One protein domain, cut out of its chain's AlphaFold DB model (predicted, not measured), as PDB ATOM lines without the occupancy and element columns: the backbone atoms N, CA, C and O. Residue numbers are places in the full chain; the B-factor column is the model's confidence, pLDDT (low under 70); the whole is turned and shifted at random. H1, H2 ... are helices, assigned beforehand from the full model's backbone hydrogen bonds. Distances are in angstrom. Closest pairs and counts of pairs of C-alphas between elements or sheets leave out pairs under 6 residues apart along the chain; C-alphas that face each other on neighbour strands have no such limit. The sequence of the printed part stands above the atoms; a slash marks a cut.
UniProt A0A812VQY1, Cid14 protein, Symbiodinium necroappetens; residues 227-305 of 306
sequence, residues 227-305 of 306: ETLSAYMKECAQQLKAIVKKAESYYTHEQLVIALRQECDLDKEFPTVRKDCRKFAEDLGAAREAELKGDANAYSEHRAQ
ATOM      1  N   GLU A 227      -3.790  31.667 -52.343       86.81
ATOM      2  CA  GLU A 227      -3.271  30.844 -51.244       86.81
ATOM      3  C   GLU A 227      -3.950  31.183 -49.912       86.81
ATOM      4  O   GLU A 227      -4.415  30.282 -49.211       86.81
ATOM      5  N   THR A 228      -4.095  32.474 -49.603       88.88
ATOM      6  CA  THR A 228      -4.777  32.990 -48.407       88.88
ATOM      7  C   THR A 228      -6.251  32.575 -48.391       88.88
ATOM      8  O   THR A 228      -6.755  32.093 -47.374       88.88
ATOM      9  N   LEU A 229      -6.932  32.660 -49.541       88.94
ATOM     10  CA  LEU A 229      -8.306  32.173 -49.698       88.94
ATOM     11  C   LEU A 229      -8.399  30.642 -49.551       88.94
ATOM     12  O   LEU A 229      -9.303  30.140 -48.885       88.94
ATOM     13  N   SER A 230      -7.452  29.889 -50.120       91.81
ATOM     14  CA  SER A 230      -7.377  28.423 -50.002       91.81
ATOM     15  C   SER A 230      -7.144  27.966 -48.556       91.81
ATOM     16  O   SER A 230      -7.746  26.986 -48.113       91.81
ATOM     17  N   ALA A 231      -6.309  28.683 -47.799       92.31
ATOM     18  CA  ALA A 231      -6.095  28.448 -46.375       92.31
ATOM     19  C   ALA A 231      -7.373  28.721 -45.565       92.31
ATOM     20  O   ALA A 231      -7.829  27.840 -44.834       92.31
ATOM     21  N   TYR A 232      -8.009  29.881 -45.776       92.69
ATOM     22  CA  TYR A 232      -9.266  30.240 -45.116       92.69
ATOM     23  C   TYR A 232     -10.387  29.224 -45.390       92.69
ATOM     24  O   TYR A 232     -11.069  28.794 -44.463       92.69
ATOM     25  N   MET A 233     -10.548  28.768 -46.636       92.44
ATOM     26  CA  MET A 233     -11.567  27.772 -46.989       92.44
ATOM     27  C   MET A 233     -11.327  26.411 -46.316       92.44
ATOM     28  O   MET A 233     -12.286  25.748 -45.918       92.44
ATOM     29  N   LYS A 234     -10.063  26.004 -46.122       93.88
ATOM     30  CA  LYS A 234      -9.717  24.788 -45.364       93.88
ATOM     31  C   LYS A 234     -10.047  24.936 -43.880       93.88
ATOM     32  O   LYS A 234     -10.614  24.007 -43.306       93.88
ATOM     33  N   GLU A 235      -9.735  26.079 -43.272       93.75
ATOM     34  CA  GLU A 235     -10.069  26.343 -41.868       93.75
ATOM     35  C   GLU A 235     -11.589  26.421 -41.665       93.75
ATOM     36  O   GLU A 235     -12.132  25.731 -40.806       93.75
ATOM     37  N   CYS A 236     -12.296  27.165 -42.520       94.25
ATOM     38  CA  CYS A 236     -13.754  27.260 -42.525       94.25
ATOM     39  C   CYS A 236     -14.408  25.871 -42.626       94.25
ATOM     40  O   CYS A 236     -15.277  25.538 -41.822       94.25
ATOM     41  N   ALA A 237     -13.932  25.005 -43.531       92.19
ATOM     42  CA  ALA A 237     -14.424  23.633 -43.653       92.19
ATOM     43  C   ALA A 237     -14.135  22.756 -42.415       92.19
ATOM     44  O   ALA A 237     -14.924  21.862 -42.105       92.19
ATOM     45  N   GLN A 238     -13.036  22.994 -41.687       93.81
ATOM     46  CA  GLN A 238     -12.758  22.317 -40.412       93.81
ATOM     47  C   GLN A 238     -13.669  22.824 -39.287       93.81
ATOM     48  O   GLN A 238     -14.256  22.011 -38.571       93.81
ATOM     49  N   GLN A 239     -13.848  24.144 -39.165       92.06
ATOM     50  CA  GLN A 239     -14.758  24.747 -38.188       92.06
ATOM     51  C   GLN A 239     -16.209  24.299 -38.433       92.06
ATOM     52  O   GLN A 239     -16.889  23.893 -37.492       92.06
ATOM     53  N   LEU A 240     -16.664  24.269 -39.692       90.62
ATOM     54  CA  LEU A 240     -18.000  23.796 -40.061       90.62
ATOM     55  C   LEU A 240     -18.207  22.325 -39.668       90.62
ATOM     56  O   LEU A 240     -19.209  21.996 -39.039       90.62
ATOM     57  N   LYS A 241     -17.231  21.446 -39.948       88.75
ATOM     58  CA  LYS A 241     -17.261  20.036 -39.513       88.75
ATOM     59  C   LYS A 241     -17.303  19.890 -37.990       88.75
ATOM     60  O   LYS A 241     -18.010  19.023 -37.489       88.75
ATOM     61  N   ALA A 242     -16.583  20.735 -37.250       91.12
ATOM     62  CA  ALA A 242     -16.628  20.738 -35.789       91.12
ATOM     63  C   ALA A 242     -17.994  21.200 -35.246       91.12
ATOM     64  O   ALA A 242     -18.494  20.614 -34.287       91.12
ATOM     65  N   ILE A 243     -18.621  22.201 -35.875       89.00
ATOM     66  CA  ILE A 243     -19.970  22.677 -35.530       89.00
ATOM     67  C   ILE A 243     -21.019  21.598 -35.820       89.00
ATOM     68  O   ILE A 243     -21.819  21.297 -34.937       89.00
ATOM     69  N   VAL A 244     -20.980  20.973 -37.004       84.88
ATOM     70  CA  VAL A 244     -21.880  19.869 -37.382       84.88
ATOM     71  C   VAL A 244     -21.739  18.708 -36.399       84.88
ATOM     72  O   VAL A 244     -22.717  18.358 -35.745       84.88
ATOM     73  N   LYS A 245     -20.517  18.214 -36.160       85.69
ATOM     74  CA  LYS A 245     -20.264  17.130 -35.194       85.69
ATOM     75  C   LYS A 245     -20.724  17.463 -33.771       85.69
ATOM     76  O   LYS A 245     -21.151  16.583 -33.026       85.69
ATOM     77  N   LYS A 246     -20.662  18.738 -33.375       86.62
ATOM     78  CA  LYS A 246     -21.176  19.199 -32.081       86.62
ATOM     79  C   LYS A 246     -22.710  19.218 -32.053       86.62
ATOM     80  O   LYS A 246     -23.287  18.757 -31.074       86.62
ATOM     81  N   ALA A 247     -23.372  19.679 -33.113       81.25
ATOM     82  CA  ALA A 247     -24.831  19.618 -33.239       81.25
ATOM     83  C   ALA A 247     -25.345  18.165 -33.251       81.25
ATOM     84  O   ALA A 247     -26.282  17.838 -32.526       81.25
ATOM     85  N   GLU A 248     -24.673  17.272 -33.978       82.88
ATOM     86  CA  GLU A 248     -24.942  15.828 -33.989       82.88
ATOM     87  C   GLU A 248     -24.790  15.184 -32.606       82.88
ATOM     88  O   GLU A 248     -25.519  14.248 -32.296       82.88
ATOM     89  N   SER A 249     -23.882  15.694 -31.764       83.94
ATOM     90  CA  SER A 249     -23.722  15.227 -30.379       83.94
ATOM     91  C   SER A 249     -24.803  15.728 -29.411       83.94
ATOM     92  O   SER A 249     -24.956  15.157 -28.335       83.94
ATOM     93  N   TYR A 250     -25.555  16.774 -29.780       84.38
ATOM     94  CA  TYR A 250     -26.689  17.276 -28.996       84.38
ATOM     95  C   TYR A 250     -28.022  16.644 -29.401       84.38
ATOM     96  O   TYR A 250     -28.865  16.436 -28.532       84.38
ATOM     97  N   TYR A 251     -28.211  16.340 -30.688       82.38
ATOM     98  CA  TYR A 251     -29.454  15.772 -31.208       82.38
ATOM     99  C   TYR A 251     -29.320  14.278 -31.491       82.38
ATOM    100  O   TYR A 251     -28.688  13.869 -32.475       82.38
ATOM    101  N   THR A 252     -29.986  13.462 -30.668       83.31
ATOM    102  CA  THR A 252     -30.127  12.028 -30.946       83.31
ATOM    103  C   THR A 252     -30.802  11.816 -32.302       83.31
ATOM    104  O   THR A 252     -31.498  12.690 -32.828       83.31
ATOM    105  N   HIS A 253     -30.598  10.637 -32.889       82.31
ATOM    106  CA  HIS A 253     -31.245  10.281 -34.148       82.31
ATOM    107  C   HIS A 253     -32.775  10.465 -34.074       82.31
ATOM    108  O   HIS A 253     -33.378  11.112 -34.928       82.31
ATOM    109  N   GLU A 254     -33.377   9.977 -32.987       83.69
ATOM    110  CA  GLU A 254     -34.810  10.078 -32.704       83.69
ATOM    111  C   GLU A 254     -35.287  11.532 -32.597       83.69
ATOM    112  O   GLU A 254     -36.317  11.878 -33.171       83.69
ATOM    113  N   GLN A 255     -34.532  12.407 -31.921       87.12
ATOM    114  CA  GLN A 255     -34.881  13.826 -31.782       87.12
ATOM    115  C   GLN A 255     -34.933  14.548 -33.133       87.12
ATOM    116  O   GLN A 255     -35.827  15.367 -33.340       87.12
ATOM    117  N   LEU A 256     -34.037  14.217 -34.071       84.94
ATOM    118  CA  LEU A 256     -34.094  14.764 -35.430       84.94
ATOM    119  C   LEU A 256     -35.360  14.304 -36.168       84.94
ATOM    120  O   LEU A 256     -36.044  15.125 -36.773       84.94
ATOM    121  N   VAL A 257     -35.706  13.014 -36.093       87.56
ATOM    122  CA  VAL A 257     -36.917  12.472 -36.739       87.56
ATOM    123  C   VAL A 257     -38.197  13.034 -36.103       87.56
ATOM    124  O   VAL A 257     -39.165  13.303 -36.814       87.56
ATOM    125  N   ILE A 258     -38.208  13.268 -34.786       89.38
ATOM    126  CA  ILE A 258     -39.316  13.927 -34.076       89.38
ATOM    127  C   ILE A 258     -39.467  15.379 -34.541       89.38
ATOM    128  O   ILE A 258     -40.571  15.764 -34.920       89.38
ATOM    129  N   ALA A 259     -38.381  16.158 -34.578       89.12
ATOM    130  CA  ALA A 259     -38.412  17.549 -35.033       89.12
ATOM    131  C   ALA A 259     -38.880  17.656 -36.494       89.12
ATOM    132  O   ALA A 259     -39.807  18.404 -36.792       89.12
ATOM    133  N   LEU A 260     -38.331  16.834 -37.396       88.81
ATOM    134  CA  LEU A 260     -38.770  16.789 -38.795       88.81
ATOM    135  C   LEU A 260     -40.254  16.406 -38.921       88.81
ATOM    136  O   LEU A 260     -40.973  17.014 -39.705       88.81
ATOM    137  N   ARG A 261     -40.756  15.450 -38.125       88.38
ATOM    138  CA  ARG A 261     -42.190  15.102 -38.107       88.38
ATOM    139  C   ARG A 261     -43.083  16.219 -37.551       88.38
ATOM    140  O   ARG A 261     -44.233  16.297 -37.977       88.38
ATOM    141  N   GLN A 262     -42.584  17.058 -36.639       88.88
ATOM    142  CA  GLN A 262     -43.296  18.235 -36.124       88.88
ATOM    143  C   GLN A 262     -43.371  19.356 -37.171       88.88
ATOM    144  O   GLN A 262     -44.456  19.878 -37.409       88.88
ATOM    145  N   GLU A 263     -42.276  19.645 -37.880       85.88
ATOM    146  CA  GLU A 263     -42.282  20.549 -39.044       85.88
ATOM    147  C   GLU A 263     -43.268  20.056 -40.123       85.88
ATOM    148  O   GLU A 263     -44.075  20.823 -40.642       85.88
ATOM    149  N   CYS A 264     -43.310  18.745 -40.388       88.25
ATOM    150  CA  CYS A 264     -44.286  18.142 -41.304       88.25
ATOM    151  C   CYS A 264     -45.740  18.123 -40.794       88.25
ATOM    152  O   CYS A 264     -46.629  17.678 -41.522       88.25
ATOM    153  N   ASP A 265     -46.002  18.573 -39.566       86.31
ATOM    154  CA  ASP A 265     -47.355  18.859 -39.092       86.31
ATOM    155  C   ASP A 265     -47.747  20.332 -39.298       86.31
ATOM    156  O   ASP A 265     -48.943  20.610 -39.353       86.31
ATOM    157  N   LEU A 266     -46.792  21.240 -39.555       82.06
ATOM    158  CA  LEU A 266     -47.062  22.602 -40.048       82.06
ATOM    159  C   LEU A 266     -47.532  22.598 -41.515       82.06
ATOM    160  O   LEU A 266     -48.340  23.437 -41.905       82.06
ATOM    161  N   ASP A 267     -47.141  21.602 -42.322       76.12
ATOM    162  CA  ASP A 267     -47.691  21.380 -43.679       76.12
ATOM    163  C   ASP A 267     -49.231  21.186 -43.674       76.12
ATOM    164  O   ASP A 267     -49.880  21.350 -44.708       76.12
ATOM    165  N   LYS A 268     -49.858  20.888 -42.520       75.94
ATOM    166  CA  LYS A 268     -51.329  20.877 -42.369       75.94
ATOM    167  C   LYS A 268     -51.942  22.278 -42.447       75.94
ATOM    168  O   LYS A 268     -53.081  22.412 -42.888       75.94
ATOM    169  N   GLU A 269     -51.202  23.300 -42.021       79.38
ATOM    170  CA  GLU A 269     -51.582  24.714 -42.128       79.38
ATOM    171  C   GLU A 269     -51.298  25.255 -43.542       79.38
ATOM    172  O   GLU A 269     -51.999  26.146 -44.022       79.38
ATOM    173  N   PHE A 270     -50.336  24.648 -44.251       73.81
ATOM    174  CA  PHE A 270     -49.911  25.023 -45.606       73.81
ATOM    175  C   PHE A 270     -50.039  23.868 -46.631       73.81
ATOM    176  O   PHE A 270     -49.066  23.532 -47.312       73.81
ATOM    177  N   PRO A 271     -51.243  23.284 -46.835       69.75
ATOM    178  CA  PRO A 271     -51.454  22.027 -47.582       69.75
ATOM    179  C   PRO A 271     -51.148  22.084 -49.094       69.75
ATOM    180  O   PRO A 271     -51.338  21.101 -49.816       69.75
ATOM    181  N   THR A 272     -50.696  23.230 -49.600       72.50
ATOM    182  CA  THR A 272     -50.201  23.431 -50.968       72.50
ATOM    183  C   THR A 272     -48.698  23.176 -51.126       72.50
ATOM    184  O   THR A 272     -48.242  23.077 -52.264       72.50
ATOM    185  N   VAL A 273     -47.918  23.087 -50.038       64.31
ATOM    186  CA  VAL A 273     -46.448  23.209 -50.086       64.31
ATOM    187  C   VAL A 273     -45.727  21.864 -50.273       64.31
ATOM    188  O   VAL A 273     -44.891  21.758 -51.177       64.31
ATOM    189  N   ARG A 274     -46.063  20.815 -49.507       62.72
ATOM    190  CA  ARG A 274     -45.719  19.405 -49.806       62.72
ATOM    191  C   ARG A 274     -46.817  18.446 -49.337       62.72
ATOM    192  O   ARG A 274     -47.510  18.700 -48.363       62.72
ATOM    193  N   LYS A 275     -46.938  17.296 -50.015       70.62
ATOM    194  CA  LYS A 275     -47.772  16.160 -49.563       70.62
ATOM    195  C   LYS A 275     -46.964  15.067 -48.855       70.62
ATOM    196  O   LYS A 275     -47.515  14.314 -48.060       70.62
ATOM    197  N   ASP A 276     -45.658  15.016 -49.109       86.31
ATOM    198  CA  ASP A 276     -44.791  13.886 -48.756       86.31
ATOM    199  C   ASP A 276     -43.779  14.203 -47.641       86.31
ATOM    200  O   ASP A 276     -42.825  13.451 -47.443       86.31
ATOM    201  N   CYS A 277     -43.954  15.300 -46.891       87.06
ATOM    202  CA  CYS A 277     -42.991  15.716 -45.862       87.06
ATOM    203  C   CYS A 277     -42.753  14.623 -44.807       87.06
ATOM    204  O   CYS A 277     -41.605  14.300 -44.512       87.06
ATOM    205  N   ARG A 278     -43.811  13.972 -44.298       87.50
ATOM    206  CA  ARG A 278     -43.663  12.870 -43.327       87.50
ATOM    207  C   ARG A 278     -42.809  11.717 -43.875       87.50
ATOM    208  O   ARG A 278     -41.949  11.220 -43.154       87.50
ATOM    209  N   LYS A 279     -42.964  11.372 -45.160       87.69
ATOM    210  CA  LYS A 279     -42.114  10.381 -45.836       87.69
ATOM    211  C   LYS A 279     -40.673  10.883 -45.988       87.69
ATOM    212  O   LYS A 279     -39.741  10.132 -45.742       87.69
ATOM    213  N   PHE A 280     -40.468  12.161 -46.315       87.56
ATOM    214  CA  PHE A 280     -39.133  12.773 -46.361       87.56
ATOM    215  C   PHE A 280     -38.419  12.728 -44.999       87.56
ATOM    216  O   PHE A 280     -37.232  12.406 -44.957       87.56
ATOM    217  N   ALA A 281     -39.129  12.985 -43.897       89.62
ATOM    218  CA  ALA A 281     -38.599  12.865 -42.538       89.62
ATOM    219  C   ALA A 281     -38.191  11.419 -42.190       89.62
ATOM    220  O   ALA A 281     -37.160  11.202 -41.557       89.62
ATOM    221  N   GLU A 282     -38.976  10.434 -42.629       89.31
ATOM    222  CA  GLU A 282     -38.721   9.005 -42.406       89.31
ATOM    223  C   GLU A 282     -37.569   8.472 -43.273       89.31
ATOM    224  O   GLU A 282     -36.675   7.809 -42.750       89.31
ATOM    225  N   ASP A 283     -37.520   8.846 -44.554       90.31
ATOM    226  CA  ASP A 283     -36.404   8.561 -45.466       90.31
ATOM    227  C   ASP A 283     -35.079   9.167 -44.950       90.31
ATOM    228  O   ASP A 283     -34.034   8.526 -45.021       90.31
ATOM    229  N   LEU A 284     -35.099  10.402 -44.420       89.06
ATOM    230  CA  LEU A 284     -33.922  11.025 -43.792       89.06
ATOM    231  C   LEU A 284     -33.501  10.306 -42.503       89.06
ATOM    232  O   LEU A 284     -32.307  10.241 -42.207       89.06
ATOM    233  N   GLY A 285     -34.466   9.765 -41.757       90.06
ATOM    234  CA  GLY A 285     -34.213   8.866 -40.637       90.06
ATOM    235  C   GLY A 285     -33.444   7.627 -41.098       90.06
ATOM    236  O   GLY A 285     -32.297   7.424 -40.710       90.06
ATOM    237  N   ALA A 286     -34.026   6.847 -42.008       91.31
ATOM    238  CA  ALA A 286     -33.399   5.638 -42.541       91.31
ATOM    239  C   ALA A 286     -31.992   5.901 -43.118       91.31
ATOM    240  O   ALA A 286     -31.047   5.189 -42.771       91.31
ATOM    241  N   ALA A 287     -31.818   6.977 -43.897       91.00
ATOM    242  CA  ALA A 287     -30.524   7.360 -44.456       91.00
ATOM    243  C   ALA A 287     -29.462   7.643 -43.375       91.00
ATOM    244  O   ALA A 287     -28.357   7.101 -43.434       91.00
ATOM    245  N   ARG A 288     -29.791   8.445 -42.352       88.25
ATOM    246  CA  ARG A 288     -28.854   8.772 -41.261       88.25
ATOM    247  C   ARG A 288     -28.601   7.578 -40.333       88.25
ATOM    248  O   ARG A 288     -27.526   7.473 -39.752       88.25
ATOM    249  N   GLU A 289     -29.557   6.663 -40.180       89.62
ATOM    250  CA  GLU A 289     -29.345   5.429 -39.412       89.62
ATOM    251  C   GLU A 289     -28.410   4.449 -40.147       89.62
ATOM    252  O   GLU A 289     -27.597   3.783 -39.508       89.62
ATOM    253  N   ALA A 290     -28.482   4.379 -41.480       92.00
ATOM    254  CA  ALA A 290     -27.563   3.598 -42.309       92.00
ATOM    255  C   ALA A 290     -26.151   4.218 -42.366       92.00
ATOM    256  O   ALA A 290     -25.168   3.496 -42.188       92.00
ATOM    257  N   GLU A 291     -26.036   5.548 -42.475       89.38
ATOM    258  CA  GLU A 291     -24.764   6.279 -42.318       89.38
ATOM    259  C   GLU A 291     -24.076   5.933 -40.987       89.38
ATOM    260  O   GLU A 291     -22.900   5.565 -40.964       89.38
ATOM    261  N   LEU A 292     -24.819   5.970 -39.874       85.88
ATOM    262  CA  LEU A 292     -24.300   5.627 -38.543       85.88
ATOM    263  C   LEU A 292     -23.906   4.144 -38.396       85.88
ATOM    264  O   LEU A 292     -23.115   3.813 -37.513       85.88
ATOM    265  N   LYS A 293     -24.409   3.257 -39.267       93.00
ATOM    266  CA  LYS A 293     -23.990   1.847 -39.385       93.00
ATOM    267  C   LYS A 293     -22.782   1.655 -40.316       93.00
ATOM    268  O   LYS A 293     -22.263   0.543 -40.396       93.00
ATOM    269  N   GLY A 294     -22.309   2.717 -40.974       93.75
ATOM    270  CA  GLY A 294     -21.127   2.725 -41.841       93.75
ATOM    271  C   GLY A 294     -21.412   2.809 -43.344       93.75
ATOM    272  O   GLY A 294     -20.466   2.720 -44.128       93.75
ATOM    273  N   ASP A 295     -22.668   2.983 -43.770       93.44
ATOM    274  CA  ASP A 295     -23.006   3.131 -45.189       93.44
ATOM    275  C   ASP A 295     -22.809   4.577 -45.676       93.44
ATOM    276  O   ASP A 295     -23.629   5.466 -45.443       93.44
ATOM    277  N   ALA A 296     -21.718   4.801 -46.408       89.69
ATOM    278  CA  ALA A 296     -21.382   6.098 -46.989       89.69
ATOM    279  C   ALA A 296     -22.309   6.550 -48.143       89.69
ATOM    280  O   ALA A 296     -22.227   7.707 -48.555       89.69
ATOM    281  N   ASN A 297     -23.173   5.675 -48.676       91.38
ATOM    282  CA  ASN A 297     -24.059   5.962 -49.812       91.38
ATOM    283  C   ASN A 297     -25.531   6.175 -49.418       91.38
ATOM    284  O   ASN A 297     -26.334   6.562 -50.265       91.38
ATOM    285  N   ALA A 298     -25.902   5.994 -48.150       89.25
ATOM    286  CA  ALA A 298     -27.300   5.971 -47.717       89.25
ATOM    287  C   ALA A 298     -28.161   7.158 -48.220       89.25
ATOM    288  O   ALA A 298     -29.289   6.975 -48.684       89.25
ATOM    289  N   TYR A 299     -27.631   8.390 -48.205       85.31
ATOM    290  CA  TYR A 299     -28.357   9.565 -48.714       85.31
ATOM    291  C   TYR A 299     -28.467   9.635 -50.244       85.31
ATOM    292  O   TYR A 299     -29.412  10.247 -50.746       85.31
ATOM    293  N   SER A 300     -27.516   9.078 -51.005       86.56
ATOM    294  CA  SER A 300     -27.586   9.096 -52.473       86.56
ATOM    295  C   SER A 300     -28.603   8.075 -52.983       86.56
ATOM    296  O   SER A 300     -29.365   8.402 -53.894       86.56
ATOM    297  N   GLU A 301     -28.715   6.914 -52.332       85.69
ATOM    298  CA  GLU A 301     -29.763   5.928 -52.626       85.69
ATOM    299  C   GLU A 301     -31.163   6.456 -52.282       85.69
ATOM    300  O   GLU A 301     -32.042   6.449 -53.144       85.69
ATOM    301  N   HIS A 302     -31.372   7.017 -51.083       80.06
ATOM    302  CA  HIS A 302     -32.659   7.634 -50.721       80.06
ATOM    303  C   HIS A 302     -33.030   8.833 -51.613       80.06
ATOM    304  O   HIS A 302     -34.214   9.106 -51.819       80.06
ATOM    305  N   ARG A 303     -32.046   9.549 -52.176       81.62
ATOM    306  CA  ARG A 303     -32.293  10.629 -53.145       81.62
ATOM    307  C   ARG A 303     -32.706  10.110 -54.525       81.62
ATOM    308  O   ARG A 303     -33.448  10.806 -55.206       81.62
ATOM    309  N   ALA A 304     -32.248   8.929 -54.937       81.38
ATOM    310  CA  ALA A 304     -32.569   8.344 -56.242       81.38
ATOM    311  C   ALA A 304     -33.992   7.752 -56.332       81.38
ATOM    312  O   ALA A 304     -34.431   7.378 -57.416       81.38
ATOM    313  N   GLN A 305     -34.713   7.665 -55.208       73.19
ATOM    314  CA  GLN A 305     -36.055   7.073 -55.103       73.19
ATOM    315  C   GLN A 305     -37.200   8.113 -55.114       73.19
ATOM    316  O   GLN A 305     -38.316   7.799 -54.683       73.19
TER     317      GLN A 305
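What this domain is: This is residues 227 to 305 of the 306 residues of the protein "Cid14 protein" of Symbiodinium necroappetens (UniProt A0A812VQY1). One long helix, H1, sticks out with residues 227 to 247 as a free arm from a small body in which H2 and H3 make a helical hairpin and short H4 folds back on H3. The 79 printed residues hold four named helices, H1 to H4 in order, and no named strand: all helix. The whole is loose, radius of gyration of the C-alphas 16.3 A, and elongated, 49 by 29 by 27 A.

How they stand to each other: H1, residues 227 to 250, touches no helix. H2, residues 253 to 266, and H3, residues 277 to 292, touch as a hairpin, opposite ways at a shallow tilt of 13 degrees; their closest C-alphas, Cys 264 and Cys 277, are 5.3 A apart. H3 and H4, residues 298 to 304, touch as another hairpin, opposite ways at a steep tilt of 39 degrees, closest at C-alphas Ala 287 and Ala 298, 4.8 A. H2 and H4 are apart. In H1, H2, H3 and H4 every O i to N i+4 pair is within hydrogen-bond range.

Where its parts are: H1 runs 35.0 A from C-alpha 227 at (-3.271, 30.844, -51.244); H2 measures 20.9 A, H3 22.5 A, and H4 10.3 A, ending at C-alpha 304 at (-32.569, 8.344, -56.242).

The domain as a whole: The C-alphas farthest apart, Glu 227 and Lys 268, are 49.9 A apart. The printed part has no cut and no long link. Residues 271, 273 and 274 have pLDDT under 70.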